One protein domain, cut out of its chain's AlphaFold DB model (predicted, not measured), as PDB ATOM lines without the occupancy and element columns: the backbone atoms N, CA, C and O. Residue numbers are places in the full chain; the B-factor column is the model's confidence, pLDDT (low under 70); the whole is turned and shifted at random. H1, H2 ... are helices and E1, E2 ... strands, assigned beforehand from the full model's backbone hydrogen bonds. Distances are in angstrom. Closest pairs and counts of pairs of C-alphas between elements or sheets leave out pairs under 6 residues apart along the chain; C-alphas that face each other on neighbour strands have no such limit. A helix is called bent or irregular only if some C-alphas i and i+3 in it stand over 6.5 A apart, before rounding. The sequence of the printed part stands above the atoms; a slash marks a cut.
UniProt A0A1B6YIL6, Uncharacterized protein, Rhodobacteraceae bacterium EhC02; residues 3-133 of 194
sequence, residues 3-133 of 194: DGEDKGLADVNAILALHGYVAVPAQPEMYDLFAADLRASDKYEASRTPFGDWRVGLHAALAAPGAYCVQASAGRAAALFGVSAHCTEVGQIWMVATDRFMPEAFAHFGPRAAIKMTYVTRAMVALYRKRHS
ATOM      1  N   ASP A   3     -32.719   1.233  40.254       50.06
ATOM      2  CA  ASP A   3     -33.735   2.159  40.800       50.06
ATOM      3  C   ASP A   3     -33.437   3.668  40.640       50.06
ATOM      4  O   ASP A   3     -34.338   4.505  40.711       50.06
ATOM      5  N   GLY A   4     -32.170   4.051  40.447       57.91
ATOM      6  CA  GLY A   4     -31.762   5.460  40.349       57.91
ATOM      7  C   GLY A   4     -31.922   6.069  38.953       57.91
ATOM      8  O   GLY A   4     -32.115   7.282  38.830       57.91
ATOM      9  N   GLU A   5     -31.844   5.245  37.906       62.53
ATOM     10  CA  GLU A   5     -31.960   5.706  36.518       62.53
ATOM     11  C   GLU A   5     -33.421   5.979  36.148       62.53
ATOM     12  O   GLU A   5     -33.721   7.027  35.570       62.53
ATOM     13  N   ASP A   6     -34.330   5.114  36.602       64.19
ATOM     14  CA  ASP A   6     -35.767   5.217  36.339       64.19
ATOM     15  C   ASP A   6     -36.386   6.462  36.986       64.19
ATOM     16  O   ASP A   6     -37.148   7.195  36.348       64.19
ATOM     17  N   LYS A   7     -35.985   6.791  38.223       73.31
ATOM     18  CA  LYS A   7     -36.416   8.036  38.880       73.31
ATOM     19  C   LYS A   7     -35.888   9.276  38.151       73.31
ATOM     20  O   LYS A   7     -36.596  10.269  38.018       73.31
ATOM     21  N   GLY A   8     -34.649   9.218  37.656       85.69
ATOM     22  CA  GLY A   8     -34.055  10.318  36.904       85.69
ATOM     23  C   GLY A   8     -34.794  10.614  35.602       85.69
ATOM     24  O   GLY A   8     -35.015  11.785  35.293       85.69
ATOM     25  N   LEU A   9     -35.202   9.573  34.875       89.56
ATOM     26  CA  LEU A   9     -35.974   9.721  33.646       89.56
ATOM     27  C   LEU A   9     -37.395  10.238  33.914       89.56
ATOM     28  O   LEU A   9     -37.890  11.060  33.146       89.56
ATOM     29  N   ALA A  10     -38.037   9.816  35.007       91.31
ATOM     30  CA  ALA A  10     -39.357  10.321  35.390       91.31
ATOM     31  C   ALA A  10     -39.351  11.845  35.623       91.31
ATOM     32  O   ALA A  10     -40.199  12.551  35.076       91.31
ATOM     33  N   ASP A  11     -38.356  12.364  36.354       91.69
ATOM     34  CA  ASP A  11     -38.190  13.810  36.577       91.69
ATOM     35  C   ASP A  11     -37.979  14.567  35.252       91.69
ATOM     36  O   ASP A  11     -38.556  15.633  35.023       91.69
ATOM     37  N   VAL A  12     -37.166  14.003  34.352       93.25
ATOM     38  CA  VAL A  12     -36.944  14.559  33.009       93.25
ATOM     39  C   VAL A  12     -38.248  14.586  32.222       93.25
ATOM     40  O   VAL A  12     -38.594  15.621  31.661       93.25
ATOM     41  N   ASN A  13     -39.007  13.493  32.221       93.94
ATOM     42  CA  ASN A  13     -40.274  13.404  31.506       93.94
ATOM     43  C   ASN A  13     -41.332  14.367  32.040       93.94
ATOM     44  O   ASN A  13     -42.089  14.915  31.241       93.94
ATOM     45  N   ALA A  14     -41.341  14.663  33.341       92.69
ATOM     46  CA  ALA A  14     -42.197  15.708  33.892       92.69
ATOM     47  C   ALA A  14     -41.887  17.086  33.274       92.69
ATOM     48  O   ALA A  14     -42.804  17.829  32.932       92.69
ATOM     49  N   ILE A  15     -40.605  17.410  33.059       91.38
ATOM     50  CA  ILE A  15     -40.181  18.653  32.393       91.38
ATOM     51  C   ILE A  15     -40.500  18.608  30.895       91.38
ATOM     52  O   ILE A  15     -41.055  19.560  30.347       91.38
ATOM     53  N   LEU A  16     -40.167  17.508  30.215       91.38
ATOM     54  CA  LEU A  16     -40.390  17.354  28.776       91.38
ATOM     55  C   LEU A  16     -41.878  17.442  28.414       91.38
ATOM     56  O   LEU A  16     -42.222  18.078  27.413       91.38
ATOM     57  N   ALA A  17     -42.762  16.902  29.258       91.81
ATOM     58  CA  ALA A  17     -44.207  16.951  29.063       91.81
ATOM     59  C   ALA A  17     -44.742  18.393  29.005       91.81
ATOM     60  O   ALA A  17     -45.569  18.700  28.144       91.81
ATOM     61  N   LEU A  18     -44.201  19.315  29.817       89.56
ATOM     62  CA  LEU A  18     -44.538  20.753  29.760       89.56
ATOM     63  C   LEU A  18     -44.208  21.380  28.397       89.56
ATOM     64  O   LEU A  18     -44.748  22.423  28.016       89.56
ATOM     65  N   HIS A  19     -43.315  20.743  27.645       87.81
ATOM     66  CA  HIS A  19     -42.886  21.184  26.331       87.81
ATOM     67  C   HIS A  19     -43.459  20.344  25.188       87.81
ATOM     68  O   HIS A  19     -43.227  20.714  24.039       87.81
ATOM     69  N   GLY A  20     -44.289  19.334  25.468       87.00
ATOM     70  CA  GLY A  20     -44.884  18.455  24.458       87.00
ATOM     71  C   GLY A  20     -43.932  17.367  23.961       87.00
ATOM     72  O   GLY A  20     -44.073  16.910  22.828       87.00
ATOM     73  N   TYR A  21     -42.960  16.982  24.789       90.56
ATOM     74  CA  TYR A  21     -42.002  15.921  24.504       90.56
ATOM     75  C   TYR A  21     -42.069  14.809  25.552       90.56
ATOM     76  O   TYR A  21     -42.554  15.005  26.665       90.56
ATOM     77  N   VAL A  22     -41.520  13.656  25.196       92.44
ATOM     78  CA  VAL A  22     -41.256  12.528  26.086       92.44
ATOM     79  C   VAL A  22     -39.897  11.936  25.728       92.44
ATOM     80  O   VAL A  22     -39.552  11.852  24.555       92.44
ATOM     81  N   ALA A  23     -39.112  11.550  26.721       93.69
ATOM     82  CA  ALA A  23     -37.920  10.737  26.562       93.69
ATOM     83  C   ALA A  23     -38.246   9.296  26.955       93.69
ATOM     84  O   ALA A  23     -38.768   9.026  28.039       93.69
ATOM     85  N   VAL A  24     -37.902   8.366  26.079       92.56
ATOM     86  CA  VAL A  24     -37.965   6.928  26.341       92.56
ATOM     87  C   VAL A  24     -36.566   6.340  26.188       92.56
ATOM     88  O   VAL A  24     -35.774   6.885  25.411       92.56
ATOM     89  N   PRO A  25     -36.210   5.264  26.913       93.44
ATOM     90  CA  PRO A  25     -34.949   4.574  26.673       93.44
ATOM     91  C   PRO A  25     -34.834   4.193  25.198       93.44
ATOM     92  O   PRO A  25     -35.817   3.758  24.594       93.44
ATOM     93  N   ALA A  26     -33.655   4.389  24.616       93.00
ATOM     94  CA  ALA A  26     -33.386   3.943  23.261       93.00
ATOM     95  C   ALA A  26     -33.568   2.425  23.169       93.00
ATOM     96  O   ALA A  26     -33.185   1.696  24.084       93.00
ATOM     97  N   GLN A  27     -34.179   1.963  22.082       90.25
ATOM     98  CA  GLN A  27     -34.402   0.542  21.841       90.25
ATOM     99  C   GLN A  27     -33.924   0.171  20.432       90.25
ATOM    100  O   GLN A  27     -34.064   0.996  19.519       90.25
ATOM    101  N   PRO A  28     -33.376  -1.040  20.216       88.50
ATOM    102  CA  PRO A  28     -32.916  -1.483  18.900       88.50
ATOM    103  C   PRO A  28     -33.982  -1.389  17.801       88.50
ATOM    104  O   PRO A  28     -33.654  -1.084  16.658       88.50
ATOM    105  N   GLU A  29     -35.261  -1.573  18.137       89.06
ATOM    106  CA  GLU A  29     -36.391  -1.517  17.198       89.06
ATOM    107  C   GLU A  29     -36.611  -0.109  16.618       89.06
ATOM    108  O   GLU A  29     -37.289   0.056  15.607       89.06
ATOM    109  N   MET A  30     -36.010   0.924  17.219       90.81
ATOM    110  CA  MET A  30     -36.028   2.289  16.685       90.81
ATOM    111  C   MET A  30     -35.044   2.479  15.523       90.81
ATOM    112  O   MET A  30     -35.018   3.556  14.925       90.81
ATOM    113  N   TYR A  31     -34.232   1.469  15.194       91.88
ATOM    114  CA  TYR A  31     -33.238   1.559  14.129       91.88
ATOM    115  C   TYR A  31     -33.852   1.988  12.800       91.88
ATOM    116  O   TYR A  31     -33.379   2.962  12.223       91.88
ATOM    117  N   ASP A  32     -34.923   1.335  12.346       89.94
ATOM    118  CA  ASP A  32     -35.521   1.631  11.040       89.94
ATOM    119  C   ASP A  32     -36.063   3.065  10.963       89.94
ATOM    120  O   ASP A  32     -35.929   3.726   9.931       89.94
ATOM    121  N   LEU A  33     -36.598   3.583  12.077       87.38
ATOM    122  CA  LEU A  33     -37.069   4.964  12.186       87.38
ATOM    123  C   LEU A  33     -35.931   5.959  11.940       87.38
ATOM    124  O   LEU A  33     -36.085   6.894  11.153       87.38
ATOM    125  N   PHE A  34     -34.788   5.760  12.598       89.75
ATOM    126  CA  PHE A  34     -33.632   6.624  12.396       89.75
ATOM    127  C   PHE A  34     -32.983   6.365  11.037       89.75
ATOM    128  O   PHE A  34     -32.772   7.305  10.286       89.75
ATOM    129  N   ALA A  35     -32.711   5.120  10.655       90.88
ATOM    130  CA  ALA A  35     -32.004   4.791   9.421       90.88
ATOM    131  C   ALA A  35     -32.690   5.348   8.159       90.88
ATOM    132  O   ALA A  35     -31.997   5.781   7.232       90.88
ATOM    133  N   ALA A  36     -34.027   5.384   8.140       89.12
ATOM    134  CA  ALA A  36     -34.805   5.926   7.031       89.12
ATOM    135  C   ALA A  36     -34.691   7.455   6.883       89.12
ATOM    136  O   ALA A  36     -34.681   7.949   5.757       89.12
ATOM    137  N   ASP A  37     -34.584   8.196   7.990       88.56
ATOM    138  CA  ASP A  37     -34.719   9.665   8.013       88.56
ATOM    139  C   ASP A  37     -33.556  10.370   8.736       88.56
ATOM    140  O   ASP A  37     -33.664  11.534   9.096       88.56
ATOM    141  N   LEU A  38     -32.434   9.690   8.992       90.06
ATOM    142  CA  LEU A  38     -31.276  10.270   9.681       90.06
ATOM    143  C   LEU A  38     -30.634  11.368   8.821       90.06
ATOM    144  O   LEU A  38     -30.319  11.129   7.643       90.06
ATOM    145  N   ARG A  39     -30.370  12.524   9.447       88.56
ATOM    146  CA  ARG A  39     -29.746  13.689   8.802       88.56
ATOM    147  C   ARG A  39     -28.434  13.320   8.122       88.56
ATOM    148  O   ARG A  39     -27.624  12.565   8.661       88.56
ATOM    149  N   ALA A  40     -28.171  13.918   6.962       87.19
ATOM    150  CA  ALA A  40     -26.920  13.695   6.232       87.19
ATOM    151  C   ALA A  40     -25.670  14.068   7.054       87.19
ATOM    152  O   ALA A  40     -24.661  13.368   6.978       87.19
ATOM    153  N   SER A  41     -25.748  15.126   7.874       84.31
ATOM    154  CA  SER A  41     -24.672  15.501   8.804       84.31
ATOM    155  C   SER A  41     -24.400  14.403   9.827       84.31
ATOM    156  O   SER A  41     -23.247  14.059  10.055       84.31
ATOM    157  N   ASP A  42     -25.454  13.810  10.383       87.12
ATOM    158  CA  ASP A  42     -25.344  12.782  11.417       87.12
ATOM    159  C   ASP A  42     -24.833  11.468  10.813       87.12
ATOM    160  O   ASP A  42     -24.008  10.793  11.422       87.12
ATOM    161  N   LYS A  43     -25.239  11.130   9.578       87.69
ATOM    162  CA  LYS A  43     -24.651  10.019   8.806       87.69
ATOM    163  C   LYS A  43     -23.151  10.227   8.594       87.69
ATOM    164  O   LYS A  43     -22.362   9.309   8.811       87.69
ATOM    165  N   TYR A  44     -22.754  11.429   8.184       85.81
ATOM    166  CA  TYR A  44     -21.350  11.772   7.975       85.81
ATOM    167  C   TYR A  44     -20.545  11.686   9.280       85.81
ATOM    168  O   TYR A  44     -19.510  11.024   9.311       85.81
ATOM    169  N   GLU A  45     -21.030  12.270  10.375       81.00
ATOM    170  CA  GLU A  45     -20.361  12.195  11.680       81.00
ATOM    171  C   GLU A  45     -20.271  10.750  12.194       81.00
ATOM    172  O   GLU A  45     -19.195  10.306  12.596       81.00
ATOM    173  N   ALA A  46     -21.350   9.970  12.087       82.38
ATOM    174  CA  ALA A  46     -21.361   8.565  12.486       82.38
ATOM    175  C   ALA A  46     -20.391   7.704  11.654       82.38
ATOM    176  O   ALA A  46     -19.754   6.806  12.203       82.38
ATOM    177  N   SER A  47     -20.200   7.997  10.361       83.19
ATOM    178  CA  SER A  47     -19.195   7.307   9.529       83.19
ATOM    179  C   SER A  47     -17.743   7.628   9.899       83.19
ATOM    180  O   SER A  47     -16.842   6.885   9.524       83.19
ATOM    181  N   ARG A  48     -17.498   8.710  10.651       78.31
ATOM    182  CA  ARG A  48     -16.161   9.094  11.138       78.31
ATOM    183  C   ARG A  48     -15.814   8.501  12.500       78.31
ATOM    184  O   ARG A  48     -14.730   8.750  13.022       78.31
ATOM    185  N   THR A  49     -16.727   7.734  13.084       75.44
ATOM    186  CA  THR A  49     -16.426   6.914  14.257       75.44
ATOM    187  C   THR A  49     -15.467   5.776  13.875       75.44
ATOM    188  O   THR A  49     -15.338   5.460  12.689       75.44
ATOM    189  N   PRO A  50     -14.836   5.092  14.847       75.69
ATOM    190  CA  PRO A  50     -13.978   3.934  14.572       75.69
ATOM    191  C   PRO A  50     -14.665   2.797  13.799       75.69
ATOM    192  O   PRO A  50     -13.988   1.914  13.282       75.69
ATOM    193  N   PHE A  51     -15.998   2.806  13.712       79.19
ATOM    194  CA  PHE A  51     -16.765   1.812  12.970       79.19
ATOM    195  C   PHE A  51     -16.701   2.001  11.450       79.19
ATOM    196  O   PHE A  51     -16.972   1.046  10.726       79.19
ATOM    197  N   GLY A  52     -16.404   3.206  10.946       80.38
ATOM    198  CA  GLY A  52     -16.337   3.504   9.505       80.38
ATOM    199  C   GLY A  52     -17.669   3.406   8.737       80.38
ATOM    200  O   GLY A  52     -17.746   3.823   7.583       80.38
ATOM    201  N   ASP A  53     -18.729   2.892   9.366       90.19
ATOM    202  CA  ASP A  53     -20.081   2.763   8.823       90.19
ATOM    203  C   ASP A  53     -21.089   3.402   9.783       90.19
ATOM    204  O   ASP A  53     -21.212   3.021  10.953       90.19
ATOM    205  N   TRP A  54     -21.852   4.370   9.272       91.06
ATOM    206  CA  TRP A  54     -22.867   5.078  10.043       91.06
ATOM    207  C   TRP A  54     -23.979   4.158  10.556       91.06
ATOM    208  O   TRP A  54     -24.565   4.453  11.594       91.06
ATOM    209  N   ARG A  55     -24.267   3.044   9.870       93.69
ATOM    210  CA  ARG A  55     -25.275   2.068  10.310       93.69
ATOM    211  C   ARG A  55     -24.824   1.336  11.562       93.69
ATOM    212  O   ARG A  55     -25.590   1.215  12.514       93.69
ATOM    213  N   VAL A  56     -23.563   0.908  11.582       91.31
ATOM    214  CA  VAL A  56     -22.939   0.293  12.760       91.31
ATOM    215  C   VAL A  56     -22.879   1.307  13.903       91.31
ATOM    216  O   VAL A  56     -23.259   0.984  15.027       91.31
ATOM    217  N   GLY A  57     -22.503   2.556  13.606       89.44
ATOM    218  CA  GLY A  57     -22.535   3.653  14.575       89.44
ATOM    219  C   GLY A  57     -23.930   3.906  15.161       89.44
ATOM    220  O   GLY A  57     -24.060   4.080  16.370       89.44
ATOM    221  N   LEU A  58     -24.984   3.865  14.340       91.50
ATOM    222  CA  LEU A  58     -26.368   4.024  14.791       91.50
ATOM    223  C   LEU A  58     -26.826   2.853  15.674       91.50
ATOM    224  O   LEU A  58     -27.437   3.088  16.715       91.50
ATOM    225  N   HIS A  59     -26.503   1.607  15.310       92.00
ATOM    226  CA  HIS A  59     -26.764   0.452  16.175       92.00
ATOM    227  C   HIS A  59     -26.062   0.591  17.530       92.00
ATOM    228  O   HIS A  59     -26.687   0.380  18.567       92.00
ATOM    229  N   ALA A  60     -24.789   0.996  17.529       89.44
ATOM    230  CA  ALA A  60     -24.037   1.230  18.758       89.44
ATOM    231  C   ALA A  60     -24.653   2.357  19.603       89.44
ATOM    232  O   ALA A  60     -24.741   2.224  20.820       89.44
ATOM    233  N   ALA A  61     -25.129   3.435  18.972       90.38
ATOM    234  CA  ALA A  61     -25.800   4.538  19.655       90.38
ATOM    235  C   ALA A  61     -27.125   4.102  20.303       90.38
ATOM    236  O   ALA A  61     -27.397   4.465  21.443       90.38
ATOM    237  N   LEU A  62     -27.936   3.297  19.611       91.44
ATOM    238  CA  LEU A  62     -29.193   2.767  20.153       91.44
ATOM    239  C   LEU A  62     -28.971   1.768  21.292       91.44
ATOM    240  O   LEU A  62     -29.781   1.704  22.210       91.44
ATOM    241  N   ALA A  63     -27.872   1.013  21.245       90.44
ATOM    242  CA  ALA A  63     -27.481   0.081  22.298       90.44
ATOM    243  C   ALA A  63     -26.718   0.749  23.459       90.44
ATOM    244  O   ALA A  63     -26.410   0.083  24.450       90.44
ATOM    245  N   ALA A  64     -26.375   2.038  23.350       89.19
ATOM    246  CA  ALA A  64     -25.570   2.719  24.353       89.19
ATOM    247  C   ALA A  64     -26.350   2.863  25.675       89.19
ATOM    248  O   ALA A  64     -27.459   3.410  25.686       89.19
ATOM    249  N   PRO A  65     -25.783   2.426  26.816       87.88
ATOM    250  CA  PRO A  65     -26.428   2.590  28.112       87.88
ATOM    251  C   PRO A  65     -26.722   4.062  28.415       87.88
ATOM    252  O   PRO A  65     -25.834   4.912  28.356       87.88
ATOM    253  N   GLY A  66     -27.971   4.362  28.770       87.69
ATOM    254  CA  GLY A  66     -28.406   5.736  29.018       87.69
ATOM    255  C   GLY A  66     -28.598   6.572  27.750       87.69
ATOM    256  O   GLY A  66     -28.664   7.792  27.857       87.69
ATOM    257  N   ALA A  67     -28.694   5.962  26.566       93.69
ATOM    258  CA  ALA A  67     -29.251   6.641  25.406       93.69
ATOM    259  C   ALA A  67     -30.780   6.735  25.523       93.69
ATOM    260  O   ALA A  67     -31.458   5.784  25.922       93.69
ATOM    261  N   TYR A  68     -31.331   7.887  25.150       94.88
ATOM    262  CA  TYR A  68     -32.762   8.157  25.203       94.88
ATOM    263  C   TYR A  68     -33.249   8.740  23.883       94.88
ATOM    264  O   TYR A  68     -32.677   9.697  23.356       94.88
ATOM    265  N   CYS A  69     -34.346   8.190  23.374       93.56
ATOM    266  CA  CYS A  69     -35.080   8.769  22.265       93.56
ATOM    267  C   CYS A  69     -36.060   9.810  22.808       93.56
ATOM    268  O   CYS A  69     -36.992   9.483  23.543       93.56
ATOM    269  N   VAL A  70     -35.865  11.068  22.424       92.00
ATOM    270  CA  VAL A  70     -36.804  12.155  22.677       92.00
ATOM    271  C   VAL A  70     -37.784  12.238  21.522       92.00
ATOM    272  O   VAL A  70     -37.391  12.452  20.374       92.00
ATOM    273  N   GLN A  71     -39.063  12.109  21.853       89.06
ATOM    274  CA  GLN A  71     -40.166  12.177  20.919       89.06
ATOM    275  C   GLN A  71     -41.097  13.337  21.222       89.06
ATOM    276  O   GLN A  71     -41.309  13.685  22.381       89.06
ATOM    277  N   ALA A  72     -41.684  13.937  20.187       80.81
ATOM    278  CA  ALA A  72     -42.868  14.767  20.389       80.81
ATOM    279  C   ALA A  72     -44.022  13.864  20.856       80.81
ATOM    280  O   ALA A  72     -44.112  12.720  20.416       80.81
ATOM    281  N   SER A  73     -44.930  14.363  21.695       65.62
ATOM    282  CA  SER A  73     -46.047  13.579  22.259       65.62
ATOM    283  C   SER A  73     -46.963  12.908  21.217       65.62
ATOM    284  O   SER A  73     -47.699  11.987  21.554       65.62
ATOM    285  N   ALA A  74     -46.888  13.321  19.946       66.00
ATOM    286  CA  ALA A  74     -47.549  12.684  18.803       66.00
ATOM    287  C   ALA A  74     -46.764  11.501  18.175       66.00
ATOM    288  O   ALA A  74     -47.130  11.036  17.098       66.00
ATOM    289  N   GLY A  75     -45.676  11.037  18.803       64.38
ATOM    290  CA  GLY A  75     -44.948   9.806  18.455       64.38
ATOM    291  C   GLY A  75     -44.125   9.835  17.160       64.38
ATOM    292  O   GLY A  75     -43.707   8.776  16.701       64.38
ATOM    293  N   ARG A  76     -43.914  11.007  16.538       70.88
ATOM    294  CA  ARG A  76     -43.288  11.119  15.198       70.88
ATOM    295  C   ARG A  76     -41.912  11.776  15.156       70.88
ATOM    296  O   ARG A  76     -41.053  11.320  14.411       70.88
ATOM    297  N   ALA A  77     -41.672  12.807  15.960       68.62
ATOM    298  CA  ALA A  77     -40.349  13.419  16.022       68.62
ATOM    299  C   ALA A  77     -39.414  12.491  16.807       68.62
ATOM    300  O   ALA A  77     -39.831  12.005  17.850       68.62
ATOM    301  N   ALA A  78     -38.184  12.258  16.349       84.38
ATOM    302  CA  ALA A  78     -37.207  11.470  17.093       84.38
ATOM    303  C   ALA A  78     -35.830  12.143  17.059       84.38
ATOM    304  O   ALA A  78     -35.269  12.426  15.999       84.38
ATOM    305  N   ALA A  79     -35.286  12.398  18.242       92.00
ATOM    306  CA  ALA A  79     -33.883  12.721  18.440       92.00
ATOM    307  C   ALA A  79     -33.328  11.765  19.490       92.00
ATOM    308  O   ALA A  79     -33.890  11.626  20.573       92.00
ATOM    309  N   LEU A  80     -32.241  11.086  19.165       93.88
ATOM    310  CA  LEU A  80     -31.534  10.207  20.073       93.88
ATOM    311  C   LEU A  80     -30.444  11.018  20.764       93.88
ATOM    312  O   LEU A  80     -29.533  11.531  20.117       93.88
ATOM    313  N   PHE A  81     -30.548  11.131  22.080       95.88
ATOM    314  CA  PHE A  81     -29.529  11.725  22.931       95.88
ATOM    315  C   PHE A  81     -28.769  10.613  23.630       95.88
ATOM    316  O   PHE A  81     -29.376   9.646  24.084       95.88
ATOM    317  N   GLY A  82     -27.476  10.804  23.833       95.19
ATOM    318  CA  GLY A  82     -26.709   9.903  24.674       95.19
ATOM    319  C   GLY A  82     -25.405  10.505  25.147       95.19
ATOM    320  O   GLY A  82     -25.074  11.666  24.876       95.19
ATOM    321  N   VAL A  83     -24.679   9.694  25.904       94.62
ATOM    322  CA  VAL A  83     -23.373  10.038  26.443       94.62
ATOM    323  C   VAL A  83     -22.466   8.820  26.366       94.62
ATOM    324  O   VAL A  83     -22.844   7.721  26.758       94.62
ATOM    325  N   SER A  84     -21.259   9.023  25.856       91.88
ATOM    326  CA  SER A  84     -20.184   8.036  25.899       91.88
ATOM    327  C   SER A  84     -19.221   8.426  27.014       91.88
ATOM    328  O   SER A  84     -18.784   9.575  27.083       91.88
ATOM    329  N   ALA A  85     -18.887   7.498  27.908       92.50
ATOM    330  CA  ALA A  85     -17.929   7.780  28.972       92.50
ATOM    331  C   ALA A  85     -16.526   7.973  28.376       92.50
ATOM    332  O   ALA A  85     -15.984   7.064  27.754       92.50
ATOM    333  N   HIS A  86     -15.935   9.149  28.584       90.69
ATOM    334  CA  HIS A  86     -14.512   9.378  28.324       90.69
ATOM    335  C   HIS A  86     -13.683   8.922  29.533       90.69
ATOM    336  O   HIS A  86     -12.661   8.259  29.399       90.69
ATOM    337  N   CYS A  87     -14.179   9.225  30.734       91.81
ATOM    338  CA  CYS A  87     -13.774   8.610  31.994       91.81
ATOM    339  C   CYS A  87     -14.955   8.656  32.980       91.81
ATOM    340  O   CYS A  87     -16.038   9.132  32.631       91.81
ATOM    341  N   THR A  88     -14.767   8.200  34.222       90.94
ATOM    342  CA  THR A  88     -15.832   8.197  35.246       90.94
ATOM    343  C   THR A  88     -16.494   9.571  35.400       90.94
ATOM    344  O   THR A  88     -17.713   9.686  35.447       90.94
ATOM    345  N   GLU A  89     -15.700  10.641  35.414       95.50
ATOM    346  CA  GLU A  89     -16.187  12.002  35.655       95.50
ATOM    347  C   GLU A  89     -16.601  12.755  34.387       95.50
ATOM    348  O   GLU A  89     -17.332  13.744  34.473       95.50
ATOM    349  N   VAL A  90     -16.120  12.330  33.219       96.69
ATOM    350  CA  VAL A  90     -16.240  13.089  31.972       96.69
ATOM    351  C   VAL A  90     -16.974  12.256  30.930       96.69
ATOM    352  O   VAL A  90     -16.511  11.185  30.542       96.69
ATOM    353  N   GLY A  91     -18.102  12.773  30.452       95.62
ATOM    354  CA  GLY A  91     -18.881  12.169  29.375       95.62
ATOM    355  C   GLY A  91     -18.819  13.006  28.100       95.62
ATOM    356  O   GLY A  91     -18.961  14.227  28.154       95.62
ATOM    357  N   GLN A  92     -18.645  12.360  26.952       95.19
ATOM    358  CA  GLN A  92     -18.853  12.978  25.648       95.19
ATOM    359  C   GLN A  92     -20.324  12.821  25.263       95.19
ATOM    360  O   GLN A  92     -20.795  11.711  25.018       95.19
ATOM    361  N   ILE A  93     -21.063  13.925  25.242       95.88
ATOM    362  CA  ILE A  93     -22.469  13.931  24.844       95.88
ATOM    363  C   ILE A  93     -22.599  13.932  23.335       95.88
ATOM    364  O   ILE A  93     -21.839  14.593  22.637       95.88
ATOM    365  N   TRP A  94     -23.611  13.256  22.828       92.94
ATOM    366  CA  TRP A  94     -23.909  13.223  21.407       92.94
ATOM    367  C   TRP A  94     -25.418  13.254  21.193       92.94
ATOM    368  O   TRP A  94     -26.211  12.912  22.076       92.94
ATOM    369  N   MET A  95     -25.812  13.720  20.014       93.06
ATOM    370  CA  MET A  95     -27.199  13.730  19.582       93.06
ATOM    371  C   MET A  95     -27.242  13.391  18.102       93.06
ATOM    372  O   MET A  95     -26.564  14.038  17.309       93.06
ATOM    373  N   VAL A  96     -28.085  12.432  17.739       90.94
ATOM    374  CA  VAL A  96     -28.481  12.219  16.348       90.94
ATOM    375  C   VAL A  96     -29.974  12.464  16.221       90.94
ATOM    376  O   VAL A  96     -30.739  12.166  17.135       90.94
ATOM    377  N   ALA A  97     -30.412  13.053  15.121       90.75
ATOM    378  CA  ALA A  97     -31.815  13.378  14.921       90.75
ATOM    379  C   ALA A  97     -32.249  13.042  13.502       90.75
ATOM    380  O   ALA A  97     -31.436  12.962  12.579       90.75
ATOM    381  N   THR A  98     -33.550  12.858  13.333       89.94
ATOM    382  CA  THR A  98     -34.131  12.722  12.004       89.94
ATOM    383  C   THR A  98     -34.186  14.081  11.288       89.94
ATOM    384  O   THR A  98     -34.247  15.132  11.935       89.94
ATOM    385  N   ASP A  99     -34.164  14.092   9.953       87.56
ATOM    386  CA  ASP A  99     -34.304  15.295   9.117       87.56
ATOM    387  C   ASP A  99     -35.624  16.020   9.414       87.56
ATOM    388  O   ASP A  99     -35.698  17.251   9.375       87.56
ATOM    389  N   ARG A 100     -36.660  15.268   9.796       83.81
ATOM    390  CA  ARG A 100     -37.971  15.812  10.160       83.81
ATOM    391  C   ARG A 100     -38.051  16.402  11.558       83.81
ATOM    392  O   ARG A 100     -38.971  17.174  11.811       83.81
ATOM    393  N   PHE A 101     -37.108  16.105  12.454       85.62
ATOM    394  CA  PHE A 101     -37.218  16.478  13.865       85.62
ATOM    395  C   PHE A 101     -37.464  17.980  14.075       85.62
ATOM    396  O   PHE A 101     -38.443  18.375  14.714       85.62
ATOM    397  N   MET A 102     -36.607  18.831  13.505       83.94
ATOM    398  CA  MET A 102     -36.757  20.283  13.637       83.94
ATOM    399  C   MET A 102     -37.937  20.830  12.816       83.94
ATOM    400  O   MET A 102     -38.728  21.572  13.399       83.94
ATOM    401  N   PRO A 103     -38.120  20.485  11.523       85.25
ATOM    402  CA  PRO A 103     -39.295  20.909  10.757       85.25
ATOM    403  C   PRO A 103     -40.634  20.560  11.420       85.25
ATOM    404  O   PRO A 103     -41.502  21.426  11.510       85.25
ATOM    405  N   GLU A 104     -40.802  19.342  11.939       83.94
ATOM    406  CA  GLU A 104     -42.029  18.931  12.635       83.94
ATOM    407  C   GLU A 104     -42.200  19.668  13.969       83.94
ATOM    408  O   GLU A 104     -43.302  20.123  14.285       83.94
ATOM    409  N   ALA A 105     -41.115  19.872  14.723       82.75
ATOM    410  CA  ALA A 105     -41.156  20.694  15.930       82.75
ATOM    411  C   ALA A 105     -41.578  22.141  15.618       82.75
ATOM    412  O   ALA A 105     -42.385  22.713  16.350       82.75
ATOM    413  N   PHE A 106     -41.089  22.733  14.525       85.62
ATOM    414  CA  PHE A 106     -41.515  24.060  14.070       85.62
ATOM    415  C   PHE A 106     -42.964  24.074  13.577       85.62
ATOM    416  O   PHE A 106     -43.685  25.016  13.892       85.62
ATOM    417  N   ALA A 107     -43.420  23.043  12.866       84.56
ATOM    418  CA  ALA A 107     -44.813  22.939  12.434       84.56
ATOM    419  C   ALA A 107     -45.777  22.876  13.630       84.56
ATOM    420  O   ALA A 107     -46.850  23.474  13.596       84.56
ATOM    421  N   HIS A 108     -45.381  22.193  14.706       82.31
ATOM    422  CA  HIS A 108     -46.231  21.992  15.876       82.31
ATOM    423  C   HIS A 108     -46.113  23.117  16.924       82.31
ATOM    424  O   HIS A 108     -47.106  23.510  17.535       82.31
ATOM    425  N   PHE A 109     -44.916  23.667  17.149       83.44
ATOM    426  CA  PHE A 109     -44.661  24.677  18.189       83.44
ATOM    427  C   PHE A 109     -44.381  26.086  17.651       83.44
ATOM    428  O   PHE A 109     -44.194  27.023  18.438       83.44
ATOM    429  N   GLY A 110     -44.324  26.255  16.330       86.88
ATOM    430  CA  GLY A 110     -43.977  27.516  15.688       86.88
ATOM    431  C   GLY A 110     -42.578  28.010  16.088       86.88
ATOM    432  O   GLY A 110     -41.690  27.212  16.406       86.88
ATOM    433  N   PRO A 111     -42.370  29.337  16.165       85.19
ATOM    434  CA  PRO A 111     -41.087  29.933  16.556       85.19
ATOM    435  C   PRO A 111     -40.576  29.502  17.941       85.19
ATOM    436  O   PRO A 111     -39.388  29.632  18.236       85.19
ATOM    437  N   ARG A 112     -41.453  28.971  18.808       86.38
ATOM    438  CA  ARG A 112     -41.080  28.485  20.145       86.38
ATOM    439  C   ARG A 112     -40.344  27.143  20.108       86.38
ATOM    440  O   ARG A 112     -39.793  26.763  21.138       86.38
ATOM    441  N   ALA A 113     -40.298  26.446  18.968       85.56
ATOM    442  CA  ALA A 113     -39.612  25.159  18.828       85.56
ATOM    443  C   ALA A 113     -38.144  25.221  19.282       85.56
ATOM    444  O   ALA A 113     -37.711  24.393  20.077       85.56
ATOM    445  N   ALA A 114     -37.403  26.258  18.875       85.44
ATOM    446  CA  ALA A 114     -36.005  26.438  19.274       85.44
ATOM    447  C   ALA A 114     -35.841  26.592  20.799       85.44
ATOM    448  O   ALA A 114     -34.978  25.965  21.406       85.44
ATOM    449  N   ILE A 115     -36.715  27.379  21.436       89.44
ATOM    450  CA  ILE A 115     -36.713  27.571  22.893       89.44
ATOM    451  C   ILE A 115     -37.054  26.257  23.606       89.44
ATOM    452  O   ILE A 115     -36.421  25.906  24.599       89.44
ATOM    453  N   LYS A 116     -38.037  25.508  23.098       88.94
ATOM    454  CA  LYS A 116     -38.393  24.195  23.644       88.94
ATOM    455  C   LYS A 116     -37.233  23.210  23.544       88.94
ATOM    456  O   LYS A 116     -36.953  22.526  24.521       88.94
ATOM    457  N   MET A 117     -36.494  23.215  22.436       88.50
ATOM    458  CA  MET A 117     -35.293  22.391  22.294       88.50
ATOM    459  C   MET A 117     -34.191  22.747  23.285       88.50
ATOM    460  O   MET A 117     -33.493  21.854  23.764       88.50
ATOM    461  N   THR A 118     -34.048  24.018  23.657       92.88
ATOM    462  CA  THR A 118     -33.168  24.411  24.765       92.88
ATOM    463  C   THR A 118     -33.591  23.738  26.074       92.88
ATOM    464  O   THR A 118     -32.746  23.187  26.775       92.88
ATOM    465  N   TYR A 119     -34.887  23.721  26.405       92.56
ATOM    466  CA  TYR A 119     -35.375  23.058  27.623       92.56
ATOM    467  C   TYR A 119     -35.190  21.540  27.588       92.56
ATOM    468  O   TYR A 119     -34.710  20.972  28.568       92.56
ATOM    469  N   VAL A 120     -35.487  20.906  26.449       92.56
ATOM    470  CA  VAL A 120     -35.225  19.477  26.219       92.56
ATOM    471  C   VAL A 120     -33.754  19.164  26.490       92.56
ATOM    472  O   VAL A 120     -33.434  18.293  27.295       92.56
ATOM    473  N   THR A 121     -32.850  19.937  25.886       95.06
ATOM    474  CA  THR A 121     -31.399  19.745  26.026       95.06
ATOM    475  C   THR A 121     -30.958  19.897  27.469       95.06
ATOM    476  O   THR A 121     -30.233  19.052  27.977       95.06
ATOM    477  N   ARG A 122     -31.433  20.937  28.163       96.12
ATOM    478  CA  ARG A 122     -31.107  21.173  29.576       96.12
ATOM    479  C   ARG A 122     -31.572  20.027  30.470       96.12
ATOM    480  O   ARG A 122     -30.831  19.648  31.373       96.12
ATOM    481  N   ALA A 123     -32.754  19.465  30.218       95.56
ATOM    482  CA  ALA A 123     -33.265  18.324  30.974       95.56
ATOM    483  C   ALA A 123     -32.413  17.063  30.741       95.56
ATOM    484  O   ALA A 123     -31.975  16.435  31.707       95.56
ATOM    485  N   MET A 124     -32.091  16.746  29.481       95.94
ATOM    486  CA  MET A 124     -31.234  15.601  29.141       95.94
ATOM    487  C   MET A 124     -29.816  15.753  29.702       95.94
ATOM    488  O   MET A 124     -29.261  14.831  30.290       95.94
ATOM    489  N   VAL A 125     -29.239  16.948  29.598       96.25
ATOM    490  CA  VAL A 125     -27.952  17.280  30.211       96.25
ATOM    491  C   VAL A 125     -28.004  17.080  31.720       96.25
ATOM    492  O   VAL A 125     -27.117  16.433  32.268       96.25
ATOM    493  N   ALA A 126     -29.028  17.596  32.406       95.25
ATOM    494  CA  ALA A 126     -29.162  17.442  33.852       95.25
ATOM    495  C   ALA A 126     -29.214  15.963  34.272       95.25
ATOM    496  O   ALA A 126     -28.644  15.603  35.301       95.25
ATOM    497  N   LEU A 127     -29.830  15.103  33.455       94.62
ATOM    498  CA  LEU A 127     -29.820  13.655  33.655       94.62
ATOM    499  C   LEU A 127     -28.403  13.079  33.575       94.62
ATOM    500  O   LEU A 127     -27.958  12.421  34.513       94.62
ATOM    501  N   TYR A 128     -27.663  13.375  32.504       95.38
ATOM    502  CA  TYR A 128     -26.294  12.872  32.320       95.38
ATOM    503  C   TYR A 128     -25.312  13.425  33.355       95.38
ATOM    504  O   TYR A 128     -24.392  12.729  33.788       95.38
ATOM    505  N   ARG A 129     -25.552  14.648  33.831       94.50
ATOM    506  CA  ARG A 129     -24.786  15.307  34.894       94.50
ATOM    507  C   ARG A 129     -24.874  14.615  36.254       94.50
ATOM    508  O   ARG A 129     -24.022  14.873  37.100       94.50
ATOM    509  N   LYS A 130     -25.862  13.734  36.466       93.00
ATOM    510  CA  LYS A 130     -25.930  12.871  37.659       93.00
ATOM    511  C   LYS A 130     -24.836  11.794  37.654       93.00
ATOM    512  O   LYS A 130     -24.456  11.334  38.723       93.00
ATOM    513  N   ARG A 131     -24.338  11.402  36.473       92.44
ATOM    514  CA  ARG A 131     -23.278  10.388  36.298       92.44
ATOM    515  C   ARG A 131     -21.918  11.012  36.004       92.44
ATOM    516  O   ARG A 131     -20.912  10.537  36.513       92.44
ATOM    517  N   HIS A 132     -21.894  12.093  35.225       94.69
ATOM    518  CA  HIS A 132     -20.662  12.762  34.809       94.69
ATOM    519  C   HIS A 132     -20.606  14.203  35.322       94.69
ATOM    520  O   HIS A 132     -21.469  15.034  35.033       94.69
ATOM    521  N   SER A 133     -19.539  14.536  36.046       96.56
ATOM    522  CA  SER A 133     -19.299  15.880  36.575       96.56
ATOM    523  C   SER A 133     -18.812  16.876  35.516       96.56
ATOM    524  O   SER A 133     -18.675  18.064  35.825       96.56
TER     525      SER A 133
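This is residues 3 to 133 of the 194 residues of an uncharacterized protein of Rhodobacteraceae bacterium EhC02 (UniProt A0A1B6YIL6). A strongly twisted four-stranded sheet, E1, E2, E3, E4 in order across it and antiparallel throughout, has H1 and the long arm H5b side by side on one face, with H1 beside the edge strand E1. H2 lies over the opposite face, and H4 packs on both H2 and H3, while the shorter arm H5a makes a corner with H5b. The printed part has 131 residues with five named helices and four named strands, in the order H1, E1, H2, H3, H4, E2, E3, E4, H5; the class is mixed, helices and strands. It is compact, with a radius of gyration of the C-alphas of 14.3 A, and rounded, spanning 37 by 33 by 23 A.

H1, residues 3 to 18, is on the sheet of E1, residues 21 to 25, E2, residues 68 to 72, E3, residues 78 to 85, and E4, residues 90 to 97. Its height over the sheet is 5.2 A, and it is over none of the strands. N 22 and O 71, 2.8 A apart, are within hydrogen-bond range between E1 and E2. H2, residues 28 to 37, is on the opposite face from H1, over E3 and only just over E2, with 3 C-alphas. H3, residues 40 to 47, only grazes the sheet. H4, residues 54 to 62, also only grazes it; H4 touches H3 about perpendicular at 86 degrees, closest C-alphas Ser 47 and Trp 54, 4.3 A, and touches H2 at a steep tilt of 43 degrees, closest C-alphas Pro 28 and Leu 62, 5.8 A. E2, E3 and E4 form a meander, each strand the antiparallel neighbour of the one before, in two hairpins; N 70 and O 79 are 2.8 A apart, N 80 and O 96 2.7 A. H5, residues 101 to 128, was assigned as one helix by its hydrogen bonds but is bent, with C-alphas 108 and 111 9.5 A apart; its arms H5a, residues 101 to 108, and H5b, residues 111 to 128, stand at a steep tilt of 50 degrees. H5b touches H1 with residues 119 to 127 alone, at a shallow tilt of 12 degrees, opposite ways, closest C-alphas Val 12 and Ala 123, 5.6 A. Every O i to N i+4 pair is within hydrogen-bond range in H3, H4 and H5a; the counts are 10 of 12 in H1, 3 of 6 in H2 and 13 of 14 in H5b.

H1 begins at C-alpha 3, (-33.735, 2.159, 40.800), and is 24.2 A long. E3 is 22.9 A and E4 23.1 A long. H5b is 27.5 A long and ends at C-alpha 128, (-26.294, 12.872, 32.320).

The C-alphas farthest apart, of Thr 88 and Ala 107, are 39.7 A apart. The printed part has no cut and no long link. Mean pLDDT of the printed part is 87.8; residues 3 to 6, 73 to 75 and 77 are under 70.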